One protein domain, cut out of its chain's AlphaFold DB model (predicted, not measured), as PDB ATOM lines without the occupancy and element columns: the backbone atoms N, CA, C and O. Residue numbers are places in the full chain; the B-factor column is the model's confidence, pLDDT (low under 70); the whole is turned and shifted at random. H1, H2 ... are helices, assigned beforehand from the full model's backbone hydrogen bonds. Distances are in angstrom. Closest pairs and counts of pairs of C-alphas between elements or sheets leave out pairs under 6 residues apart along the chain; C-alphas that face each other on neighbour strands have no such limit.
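Overview. This is residues 2 to 84 of the 208 residues of the protein "Acyltransferase" of Eubacterium dolichum CAG:375 (UniProt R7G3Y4). H1, H2 and H5 make an up-and-down bundle, each running against the one before it; H3 and H4 form an arm past one end of H2. The printed part has 83 residues with five named helices, H1 to H5: all helix. The elongated whole, 47 by 24 by 17 A, is only just loose, close to compact; the radius of gyration of the C-alphas is 14.5 A.

Arrangement. H2, residues 17 to 36, touches H5, residues 64 to 80, closest at C-alphas 24 and 70, 4.1 A. H1, residues 2 to 14, touches H5, closest at C-alphas 4 and 65, 5.1 A. H3, residues 39 to 42, and H4, residues 45 to 58, only just touch, only at the corner, with 3 C-alpha pairs within 8 A. O i to N i+4 pairs are within hydrogen-bond range throughout H2 and H4, 8 of 9 in H1, 10 of 13 in H5.

Along the chain. H2, 27.8 A long, begins at C-alpha 17, (-25.827, 54.299, -3.183); H5 ends at C-alpha 80, (-32.540, 49.532, -0.172).

Size, cuts and confidence. The printed part has no cut; pLDDT is under 70 at residues 2 to 14, 58 to 62, 64 and 82.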
ATOM      1  N   ILE A   2      -8.414  39.584  -0.403       55.12
ATOM      2  CA  ILE A   2      -8.722  40.268   0.875       55.12
ATOM      3  C   ILE A   2      -8.505  41.797   0.807       55.12
ATOM      4  O   ILE A   2      -9.364  42.564   1.219       55.12
ATOM      5  N   PHE A   3      -7.415  42.270   0.195       54.41
ATOM      6  CA  PHE A   3      -7.111  43.710   0.119       54.41
ATOM      7  C   PHE A   3      -8.142  44.512  -0.697       54.41
ATOM      8  O   PHE A   3      -8.609  45.565  -0.277       54.41
ATOM      9  N   ALA A   4      -8.564  43.966  -1.842       52.25
ATOM     10  CA  ALA A   4      -9.584  44.569  -2.699       52.25
ATOM     11  C   ALA A   4     -10.971  44.592  -2.036       52.25
ATOM     12  O   ALA A   4     -11.724  45.538  -2.238       52.25
ATOM     13  N   SER A   5     -11.301  43.577  -1.230       54.62
ATOM     14  CA  SER A   5     -12.576  43.512  -0.504       54.62
ATOM     15  C   SER A   5     -12.600  44.444   0.710       54.62
ATOM     16  O   SER A   5     -13.633  45.052   0.964       54.62
ATOM     17  N   VAL A   6     -11.469  44.649   1.392       65.12
ATOM     18  CA  VAL A   6     -11.332  45.662   2.455       65.12
ATOM     19  C   VAL A   6     -11.397  47.083   1.882       65.12
ATOM     20  O   VAL A   6     -12.119  47.926   2.408       65.12
ATOM     21  N   LEU A   7     -10.713  47.352   0.766       62.78
ATOM     22  CA  LEU A   7     -10.778  48.653   0.094       62.78
ATOM     23  C   LEU A   7     -12.198  48.944  -0.422       62.78
ATOM     24  O   LEU A   7     -12.733  50.025  -0.180       62.78
ATOM     25  N   ALA A   8     -12.839  47.953  -1.052       57.19
ATOM     26  CA  ALA A   8     -14.243  48.021  -1.445       57.19
ATOM     27  C   ALA A   8     -15.159  48.265  -0.238       57.19
ATOM     28  O   ALA A   8     -16.028  49.126  -0.318       57.19
ATOM     29  N   TYR A   9     -14.936  47.581   0.889       64.44
ATOM     30  CA  TYR A   9     -15.683  47.787   2.130       64.44
ATOM     31  C   TYR A   9     -15.598  49.254   2.572       64.44
ATOM     32  O   TYR A   9     -16.628  49.913   2.677       64.44
ATOM     33  N   PHE A  10     -14.399  49.828   2.706       67.00
ATOM     34  CA  PHE A  10     -14.246  51.237   3.098       67.00
ATOM     35  C   PHE A  10     -14.885  52.231   2.110       67.00
ATOM     36  O   PHE A  10     -15.487  53.219   2.539       67.00
ATOM     37  N   LEU A  11     -14.801  51.970   0.803       63.19
ATOM     38  CA  LEU A  11     -15.441  52.791  -0.237       63.19
ATOM     39  C   LEU A  11     -16.975  52.705  -0.199       63.19
ATOM     40  O   LEU A  11     -17.649  53.713  -0.420       63.19
ATOM     41  N   VAL A  12     -17.525  51.537   0.138       61.69
ATOM     42  CA  VAL A  12     -18.970  51.305   0.288       61.69
ATOM     43  C   VAL A  12     -19.554  52.108   1.455       61.69
ATOM     44  O   VAL A  12     -20.641  52.660   1.303       61.69
ATOM     45  N   PHE A  13     -18.850  52.244   2.585       62.31
ATOM     46  CA  PHE A  13     -19.378  52.984   3.748       62.31
ATOM     47  C   PHE A  13     -19.390  54.507   3.578       62.31
ATOM     48  O   PHE A  13     -20.194  55.181   4.218       62.31
ATOM     49  N   LYS A  14     -18.517  55.069   2.734       68.00
ATOM     50  CA  LYS A  14     -18.412  56.529   2.554       68.00
ATOM     51  C   LYS A  14     -19.319  57.092   1.459       68.00
ATOM     52  O   LYS A  14     -19.604  58.289   1.469       68.00
ATOM     53  N   LEU A  15     -19.750  56.273   0.500       70.88
ATOM     54  CA  LEU A  15     -20.472  56.735  -0.686       70.88
ATOM     55  C   LEU A  15     -21.983  56.507  -0.567       70.88
ATOM     56  O   LEU A  15     -22.454  55.459  -0.138       70.88
ATOM     57  N   ARG A  16     -22.777  57.480  -1.035       80.69
ATOM     58  CA  ARG A  16     -24.216  57.272  -1.274       80.69
ATOM     59  C   ARG A  16     -24.408  56.184  -2.339       80.69
ATOM     60  O   ARG A  16     -23.633  56.128  -3.291       80.69
ATOM     61  N   ILE A  17     -25.498  55.410  -2.257       80.50
ATOM     62  CA  ILE A  17     -25.827  54.299  -3.183       80.50
ATOM     63  C   ILE A  17     -25.623  54.658  -4.670       80.50
ATOM     64  O   ILE A  17     -25.078  53.860  -5.427       80.50
ATOM     65  N   LYS A  18     -26.012  55.870  -5.095       83.38
ATOM     66  CA  LYS A  18     -25.840  56.329  -6.487       83.38
ATOM     67  C   LYS A  18     -24.366  56.473  -6.886       83.38
ATOM     68  O   LYS A  18     -23.994  56.072  -7.980       83.38
ATOM     69  N   GLY A  19     -23.539  57.031  -6.000       84.31
ATOM     70  CA  GLY A  19     -22.099  57.178  -6.228       84.31
ATOM     71  C   GLY A  19     -21.383  55.829  -6.212       84.31
ATOM     72  O   GLY A  19     -20.481  55.606  -7.011       84.31
ATOM     73  N   LEU A  20     -21.842  54.904  -5.366       84.00
ATOM     74  CA  LEU A  20     -21.321  53.543  -5.318       84.00
ATOM     75  C   LEU A  20     -21.605  52.765  -6.615       84.00
ATOM     76  O   LEU A  20     -20.707  52.109  -7.133       84.00
ATOM     77  N   LEU A  21     -22.818  52.879  -7.169       85.62
ATOM     78  CA  LEU A  21     -23.165  52.287  -8.469       85.62
ATOM     79  C   LEU A  21     -22.344  52.886  -9.616       85.62
ATOM     80  O   LEU A  21     -21.854  52.146 -10.463       85.62
ATOM     81  N   ALA A  22     -22.178  54.214  -9.640       87.44
ATOM     82  CA  ALA A  22     -21.389  54.887 -10.670       87.44
ATOM     83  C   ALA A  22     -19.918  54.450 -10.628       87.44
ATOM     84  O   ALA A  22     -19.344  54.101 -11.659       87.44
ATOM     85  N   LEU A  23     -19.330  54.399  -9.429       86.00
ATOM     86  CA  LEU A  23     -17.962  53.929  -9.233       86.00
ATOM     87  C   LEU A  23     -17.809  52.451  -9.615       86.00
ATOM     88  O   LEU A  23     -16.869  52.098 -10.323       86.00
ATOM     89  N   GLY A  24     -18.738  51.595  -9.175       86.44
ATOM     90  CA  GLY A  24     -18.746  50.173  -9.513       86.44
ATOM     91  C   GLY A  24     -18.849  49.934 -11.018       86.44
ATOM     92  O   GLY A  24     -18.096  49.129 -11.557       86.44
ATOM     93  N   GLY A  25     -19.725  50.668 -11.709       87.56
ATOM     94  CA  GLY A  25     -19.866  50.594 -13.164       87.56
ATOM     95  C   GLY A  25     -18.618  51.073 -13.909       87.56
ATOM     96  O   GLY A  25     -18.155  50.390 -14.819       87.56
ATOM     97  N   ALA A  26     -18.029  52.199 -13.493       87.75
ATOM     98  CA  ALA A  26     -16.797  52.714 -14.095       87.75
ATOM     99  C   ALA A  26     -15.632  51.728 -13.933       87.75
ATOM    100  O   ALA A  26     -14.927  51.433 -14.898       87.75
ATOM    101  N   LEU A  27     -15.465  51.163 -12.733       86.69
ATOM    102  CA  LEU A  27     -14.460  50.132 -12.486       86.69
ATOM    103  C   LEU A  27     -14.748  48.864 -13.297       86.69
ATOM    104  O   LEU A  27     -13.825  48.310 -13.878       86.69
ATOM    105  N   TYR A  28     -16.000  48.431 -13.432       88.12
ATOM    106  CA  TYR A  28     -16.315  47.270 -14.266       88.12
ATOM    107  C   TYR A  28     -15.913  47.475 -15.732       88.12
ATOM    108  O   TYR A  28     -15.284  46.597 -16.315       88.12
ATOM    109  N   ILE A  29     -16.213  48.646 -16.308       87.56
ATOM    110  CA  ILE A  29     -15.840  48.986 -17.691       87.56
ATOM    111  C   ILE A  29     -14.316  49.006 -17.854       87.56
ATOM    112  O   ILE A  29     -13.794  48.424 -18.802       87.56
ATOM    113  N   LEU A  30     -13.587  49.610 -16.910       84.44
ATOM    114  CA  LEU A  30     -12.120  49.601 -16.929       84.44
ATOM    115  C   LEU A  30     -11.554  48.175 -16.841       84.44
ATOM    116  O   LEU A  30     -10.635  47.825 -17.578       84.44
ATOM    117  N   GLY A  31     -12.127  47.335 -15.975       83.81
ATOM    118  CA  GLY A  31     -11.744  45.930 -15.846       83.81
ATOM    119  C   GLY A  31     -12.049  45.112 -17.103       83.81
ATOM    120  O   GLY A  31     -11.237  44.270 -17.486       83.81
ATOM    121  N   MET A  32     -13.175  45.397 -17.763       83.88
ATOM    122  CA  MET A  32     -13.572  44.811 -19.043       83.88
ATOM    123  C   MET A  32     -12.584  45.164 -20.154       83.88
ATOM    124  O   MET A  32     -12.114  44.255 -20.830       83.88
ATOM    125  N   ILE A  33     -12.257  46.447 -20.349       82.25
ATOM    126  CA  ILE A  33     -11.311  46.877 -21.399       82.25
ATOM    127  C   ILE A  33      -9.984  46.144 -21.216       82.25
ATOM    128  O   ILE A  33      -9.450  45.556 -22.151       82.25
ATOM    129  N   GLY A  34      -9.533  46.088 -19.969       76.44
ATOM    130  CA  GLY A  34      -8.365  45.343 -19.548       76.44
ATOM    131  C   GLY A  34      -8.354  43.846 -19.849       76.44
ATOM    132  O   GLY A  34      -7.286  43.273 -20.039       76.44
ATOM    133  N   ASN A  35      -9.528  43.210 -19.823       76.62
ATOM    134  CA  ASN A  35      -9.685  41.759 -19.882       76.62
ATOM    135  C   ASN A  35     -10.106  41.242 -21.263       76.62
ATOM    136  O   ASN A  35      -9.736  40.128 -21.598       76.62
ATOM    137  N   ILE A  36     -10.887  42.012 -22.026       74.19
ATOM    138  CA  ILE A  36     -11.434  41.611 -23.337       74.19
ATOM    139  C   ILE A  36     -10.678  42.269 -24.490       74.19
ATOM    140  O   ILE A  36     -10.544  41.680 -25.557       74.19
ATOM    141  N   TYR A  37     -10.180  43.492 -24.289       76.19
ATOM    142  CA  TYR A  37      -9.629  44.307 -25.366       76.19
ATOM    143  C   TYR A  37      -8.173  44.756 -25.116       76.19
ATOM    144  O   TYR A  37      -7.911  45.963 -25.171       76.19
ATOM    145  N   PRO A  38      -7.206  43.834 -24.883       72.38
ATOM    146  CA  PRO A  38      -5.785  44.183 -24.742       72.38
ATOM    147  C   PRO A  38      -5.251  45.081 -25.863       72.38
ATOM    148  O   PRO A  38      -4.605  46.102 -25.608       72.38
ATOM    149  N   PHE A  39      -5.658  44.795 -27.103       71.94
ATOM    150  CA  PHE A  39      -5.235  45.537 -28.291       71.94
ATOM    151  C   PHE A  39      -5.556  47.043 -28.259       71.94
ATOM    152  O   PHE A  39      -4.930  47.804 -28.997       71.94
ATOM    153  N   LEU A  40      -6.523  47.493 -27.443       73.31
ATOM    154  CA  LEU A  40      -6.881  48.912 -27.336       73.31
ATOM    155  C   LEU A  40      -5.849  49.726 -26.546       73.31
ATOM    156  O   LEU A  40      -5.707  50.921 -26.801       73.31
ATOM    157  N   TYR A  41      -5.152  49.115 -25.585       73.12
ATOM    158  CA  TYR A  41      -4.202  49.826 -24.722       73.12
ATOM    159  C   TYR A  41      -2.745  49.421 -24.940       73.12
ATOM    160  O   TYR A  41      -1.857  50.221 -24.644       73.12
ATOM    161  N   GLU A  42      -2.483  48.241 -25.505       76.81
ATOM    162  CA  GLU A  42      -1.127  47.796 -25.856       76.81
ATOM    163  C   GLU A  42      -0.433  48.740 -26.849       76.81
ATOM    164  O   GLU A  42       0.783  48.908 -26.809       76.81
ATOM    165  N   GLN A  43      -1.204  49.437 -27.689       77.62
ATOM    166  CA  GLN A  43      -0.679  50.409 -28.654       77.62
ATOM    167  C   GLN A  43      -0.191  51.717 -28.006       77.62
ATOM    168  O   GLN A  43       0.500  52.501 -28.655       77.62
ATOM    169  N   ILE A  44      -0.534  51.977 -26.736       83.31
ATOM    170  CA  ILE A  44      -0.192  53.216 -26.028       83.31
ATOM    171  C   ILE A  44       0.846  52.899 -24.936       83.31
ATOM    172  O   ILE A  44       0.481  52.415 -23.861       83.31
ATOM    173  N   PRO A  45       2.138  53.238 -25.133       79.75
ATOM    174  CA  PRO A  45       3.230  52.789 -24.260       79.75
ATOM    175  C   PRO A  45       3.079  53.190 -22.788       79.75
ATOM    176  O   PRO A  45       3.493  52.456 -21.891       79.75
ATOM    177  N   LEU A  46       2.493  54.364 -22.525       83.00
ATOM    178  CA  LEU A  46       2.267  54.850 -21.163       83.00
ATOM    179  C   LEU A  46       1.194  54.028 -20.439       83.00
ATOM    180  O   LEU A  46       1.370  53.677 -19.274       83.00
ATOM    181  N   ILE A  47       0.096  53.713 -21.130       79.75
ATOM    182  CA  ILE A  47      -1.028  52.970 -20.554       79.75
ATOM    183  C   ILE A  47      -0.627  51.511 -20.350       79.75
ATOM    184  O   ILE A  47      -0.893  50.967 -19.282       79.75
ATOM    185  N   ASN A  48       0.098  50.920 -21.304       80.19
ATOM    186  CA  ASN A  48       0.591  49.555 -21.168       80.19
ATOM    187  C   ASN A  48       1.510  49.386 -19.940       80.19
ATOM    188  O   ASN A  48       1.288  48.500 -19.123       80.19
ATOM    189  N   LYS A  49       2.461  50.306 -19.706       80.94
ATOM    190  CA  LYS A  49       3.321  50.265 -18.501       80.94
ATOM    191  C   LYS A  49       2.537  50.362 -17.189       80.94
ATOM    192  O   LYS A  49       2.871  49.686 -16.214       80.94
ATOM    193  N   LEU A  50       1.512  51.215 -17.140       80.81
ATOM    194  CA  LEU A  50       0.637  51.326 -15.967       80.81
ATOM    195  C   LEU A  50      -0.161  50.036 -15.752       80.81
ATOM    196  O   LEU A  50      -0.311  49.583 -14.613       80.81
ATOM    197  N   TRP A  51      -0.634  49.433 -16.840       78.00
ATOM    198  CA  TRP A  51      -1.381  48.184 -16.818       78.00
ATOM    199  C   TRP A  51      -0.527  46.999 -16.356       78.00
ATOM    200  O   TRP A  51      -0.924  46.274 -15.445       78.00
ATOM    201  N   GLU A  52       0.685  46.856 -16.888       78.44
ATOM    202  CA  GLU A  52       1.669  45.857 -16.455       78.44
ATOM    203  C   GLU A  52       2.014  46.009 -14.967       78.44
ATOM    204  O   GLU A  52       2.048  45.024 -14.224       78.44
ATOM    205  N   GLY A  53       2.210  47.247 -14.496       78.44
ATOM    206  CA  GLY A  53       2.433  47.538 -13.078       78.44
ATOM    207  C   GLY A  53       1.261  47.097 -12.196       78.44
ATOM    208  O   GLY A  53       1.466  46.496 -11.138       78.44
ATOM    209  N   TYR A  54       0.031  47.327 -12.653       78.12
ATOM    210  CA  TYR A  54      -1.173  46.861 -11.972       78.12
ATOM    211  C   TYR A  54      -1.268  45.326 -11.948       78.12
ATOM    212  O   TYR A  54      -1.454  44.740 -10.875       78.12
ATOM    213  N   VAL A  55      -1.104  44.662 -13.096       75.56
ATOM    214  CA  VAL A  55      -1.163  43.194 -13.214       75.56
ATOM    215  C   VAL A  55      -0.075  42.535 -12.367       75.56
ATOM    216  O   VAL A  55      -0.336  41.519 -11.728       75.56
ATOM    217  N   ARG A  56       1.109  43.137 -12.241       75.69
ATOM    218  CA  ARG A  56       2.177  42.622 -11.373       75.69
ATOM    219  C   ARG A  56       1.790  42.587  -9.890       75.69
ATOM    220  O   ARG A  56       2.207  41.677  -9.178       75.69
ATOM    221  N   ILE A  57       1.005  43.558  -9.424       71.62
ATOM    222  CA  ILE A  57       0.589  43.667  -8.014       71.62
ATOM    223  C   ILE A  57      -0.688  42.858  -7.748       71.62
ATOM    224  O   ILE A  57      -0.810  42.199  -6.717       71.62
ATOM    225  N   PHE A  58      -1.655  42.920  -8.665       68.12
ATOM    226  CA  PHE A  58      -3.004  42.381  -8.459       68.12
ATOM    227  C   PHE A  58      -3.284  41.078  -9.212       68.12
ATOM    228  O   PHE A  58      -4.361  40.504  -9.034       68.12
ATOM    229  N   SER A  59      -2.334  40.610 -10.025       66.56
ATOM    230  CA  SER A  59      -2.360  39.420 -10.893       66.56
ATOM    231  C   SER A  59      -3.436  39.423 -11.980       66.56
ATOM    232  O   SER A  59      -3.184  38.954 -13.081       66.56
ATOM    233  N   THR A  60      -4.640  39.933 -11.706       65.56
ATOM    234  CA  THR A  60      -5.751  39.997 -12.661       65.56
ATOM    235  C   THR A  60      -6.677  41.183 -12.371       65.56
ATOM    236  O   THR A  60      -6.805  41.653 -11.236       65.56
ATOM    237  N   THR A  61      -7.408  41.631 -13.391       65.56
ATOM    238  CA  THR A  61      -8.596  42.491 -13.229       65.56
ATOM    239  C   THR A  61      -9.793  41.745 -12.649       65.56
ATOM    240  O   THR A  61     -10.725  42.365 -12.149       65.56
ATOM    241  N   ARG A  62      -9.743  40.409 -12.616       65.12
ATOM    242  CA  ARG A  62     -10.747  39.517 -12.012       65.12
ATOM    243  C   ARG A  62     -10.655  39.498 -10.486       65.12
ATOM    244  O   ARG A  62     -10.645  38.450  -9.842       65.12
ATOM    245  N   ASN A  63     -10.540  40.673  -9.887       72.00
ATOM    246  CA  ASN A  63     -10.438  40.839  -8.451       72.00
ATOM    247  C   ASN A  63     -11.722  41.451  -7.873       72.00
ATOM    248  O   ASN A  63     -12.625  41.893  -8.583       72.00
ATOM    249  N   GLY A  64     -11.799  41.492  -6.541       64.75
ATOM    250  CA  GLY A  64     -12.954  42.057  -5.842       64.75
ATOM    251  C   GLY A  64     -13.195  43.547  -6.115       64.75
ATOM    252  O   GLY A  64     -14.295  44.017  -5.851       64.75
ATOM    253  N   LEU A  65     -12.209  44.277  -6.652       74.38
ATOM    254  CA  LEU A  65     -12.306  45.715  -6.898       74.38
ATOM    255  C   LEU A  65     -13.013  46.010  -8.224       74.38
ATOM    256  O   LEU A  65     -14.020  46.709  -8.221       74.38
ATOM    257  N   PHE A  66     -12.521  45.459  -9.337       78.81
ATOM    258  CA  PHE A  66     -13.096  45.719 -10.662       78.81
ATOM    259  C   PHE A  66     -14.334  44.855 -10.928       78.81
ATOM    260  O   PHE A  66     -15.327  45.344 -11.459       78.81
ATOM    261  N   PHE A  67     -14.309  43.584 -10.514       80.44
ATOM    262  CA  PHE A  67     -15.423  42.661 -10.736       80.44
ATOM    263  C   PHE A  67     -16.415  42.644  -9.567       80.44
ATOM    264  O   PHE A  67     -17.622  42.700  -9.767       80.44
ATOM    265  N   GLY A  68     -15.929  42.581  -8.325       79.81
ATOM    266  CA  GLY A  68     -16.798  42.403  -7.153       79.81
ATOM    267  C   GLY A  68     -17.632  43.636  -6.790       79.81
ATOM    268  O   GLY A  68     -18.809  43.503  -6.445       79.81
ATOM    269  N   LEU A  69     -17.049  44.836  -6.883       83.25
ATOM    270  CA  LEU A  69     -17.684  46.068  -6.406       83.25
ATOM    271  C   LEU A  69     -19.002  46.368  -7.128       83.25
ATOM    272  O   LEU A  69     -19.966  46.776  -6.478       83.25
ATOM    273  N   VAL A  70     -19.075  46.127  -8.441       87.69
ATOM    274  CA  VAL A  70     -20.301  46.374  -9.208       87.69
ATOM    275  C   VAL A  70     -21.452  45.498  -8.703       87.69
ATOM    276  O   VAL A  70     -22.526  46.018  -8.405       87.69
ATOM    277  N   TYR A  71     -21.224  44.204  -8.467       87.25
ATOM    278  CA  TYR A  71     -22.274  43.307  -7.978       87.25
ATOM    279  C   TYR A  71     -22.671  43.601  -6.530       87.25
ATOM    280  O   TYR A  71     -23.857  43.559  -6.205       87.25
ATOM    281  N   VAL A  72     -21.713  43.973  -5.673       84.44
ATOM    282  CA  VAL A  72     -22.009  44.418  -4.300       84.44
ATOM    283  C   VAL A  72     -22.868  45.684  -4.322       84.44
ATOM    284  O   VAL A  72     -23.863  45.762  -3.603       84.44
ATOM    285  N   SER A  73     -22.529  46.654  -5.174       85.12
ATOM    286  CA  SER A  73     -23.289  47.900  -5.314       85.12
ATOM    287  C   SER A  73     -24.714  47.677  -5.833       85.12
ATOM    288  O   SER A  73     -25.656  48.269  -5.306       85.12
ATOM    289  N   ILE A  74     -24.894  46.766  -6.795       88.06
ATOM    290  CA  ILE A  74     -26.207  46.343  -7.304       88.06
ATOM    291  C   ILE A  74     -27.016  45.651  -6.199       88.06
ATOM    292  O   ILE A  74     -28.182  45.988  -5.983       88.06
ATOM    293  N   GLY A  75     -26.397  44.739  -5.447       86.69
ATOM    294  CA  GLY A  75     -27.035  44.078  -4.307       86.69
ATOM    295  C   GLY A  75     -27.478  45.073  -3.231       86.69
ATOM    296  O   GLY A  75     -28.621  45.024  -2.773       86.69
ATOM    297  N   ALA A  76     -26.616  46.034  -2.882       84.50
ATOM    298  CA  ALA A  76     -26.932  47.105  -1.937       84.50
ATOM    299  C   ALA A  76     -28.050  48.028  -2.450       84.50
ATOM    300  O   ALA A  76     -28.896  48.474  -1.671       84.50
ATOM    301  N   TYR A  77     -28.088  48.307  -3.755       86.81
ATOM    302  CA  TYR A  77     -29.167  49.074  -4.374       86.81
ATOM    303  C   TYR A  77     -30.515  48.358  -4.244       86.81
ATOM    304  O   TYR A  77     -31.502  48.978  -3.844       86.81
ATOM    305  N   PHE A  78     -30.553  47.057  -4.529       86.75
ATOM    306  CA  PHE A  78     -31.774  46.268  -4.409       86.75
ATOM    307  C   PHE A  78     -32.220  46.090  -2.957       86.75
ATOM    308  O   PHE A  78     -33.404  46.249  -2.688       86.75
ATOM    309  N   ALA A  79     -31.300  45.890  -2.011       83.38
ATOM    310  CA  ALA A  79     -31.636  45.798  -0.587       83.38
ATOM    311  C   ALA A  79     -32.297  47.075  -0.029       83.38
ATOM    312  O   ALA A  79     -33.124  47.002   0.876       83.38
ATOM    313  N   ASN A  80     -31.959  48.248  -0.578       80.44
ATOM    314  CA  ASN A  80     -32.540  49.532  -0.172       80.44
ATOM    315  C   ASN A  80     -33.847  49.886  -0.906       80.44
ATOM    316  O   ASN A  80     -34.527  50.849  -0.538       80.44
ATOM    317  N   LYS A  81     -34.209  49.156  -1.966       77.69
ATOM    318  CA  LYS A  81     -35.434  49.407  -2.731       77.69
ATOM    319  C   LYS A  81     -36.642  48.816  -2.008       77.69
ATOM    320  O   LYS A  81     -36.682  47.641  -1.674       77.69
ATOM    321  N   LYS A  82     -37.684  49.637  -1.854       65.06
ATOM    322  CA  LYS A  82     -38.990  49.204  -1.324       65.06
ATOM    323  C   LYS A  82     -39.875  48.506  -2.365       65.06
ATOM    324  O   LYS A  82     -40.874  47.905  -1.997       65.06
ATOM    325  N   TRP A  83     -39.540  48.617  -3.651       75.75
ATOM    326  CA  TRP A  83     -40.353  48.101  -4.753       75.75
ATOM    327  C   TRP A  83     -39.490  47.412  -5.806       75.75
ATOM    328  O   TRP A  83     -38.468  47.962  -6.233       75.75
ATOM    329  N   TYR A  84     -39.948  46.241  -6.240       82.81
ATOM    330  CA  TYR A  84     -39.335  45.427  -7.284       82.81
ATOM    331  C   TYR A  84     -40.275  45.335  -8.493       82.81
ATOM    332  O   TYR A  84     -41.495  45.325  -8.311       82.81
TER     333      TYR A  84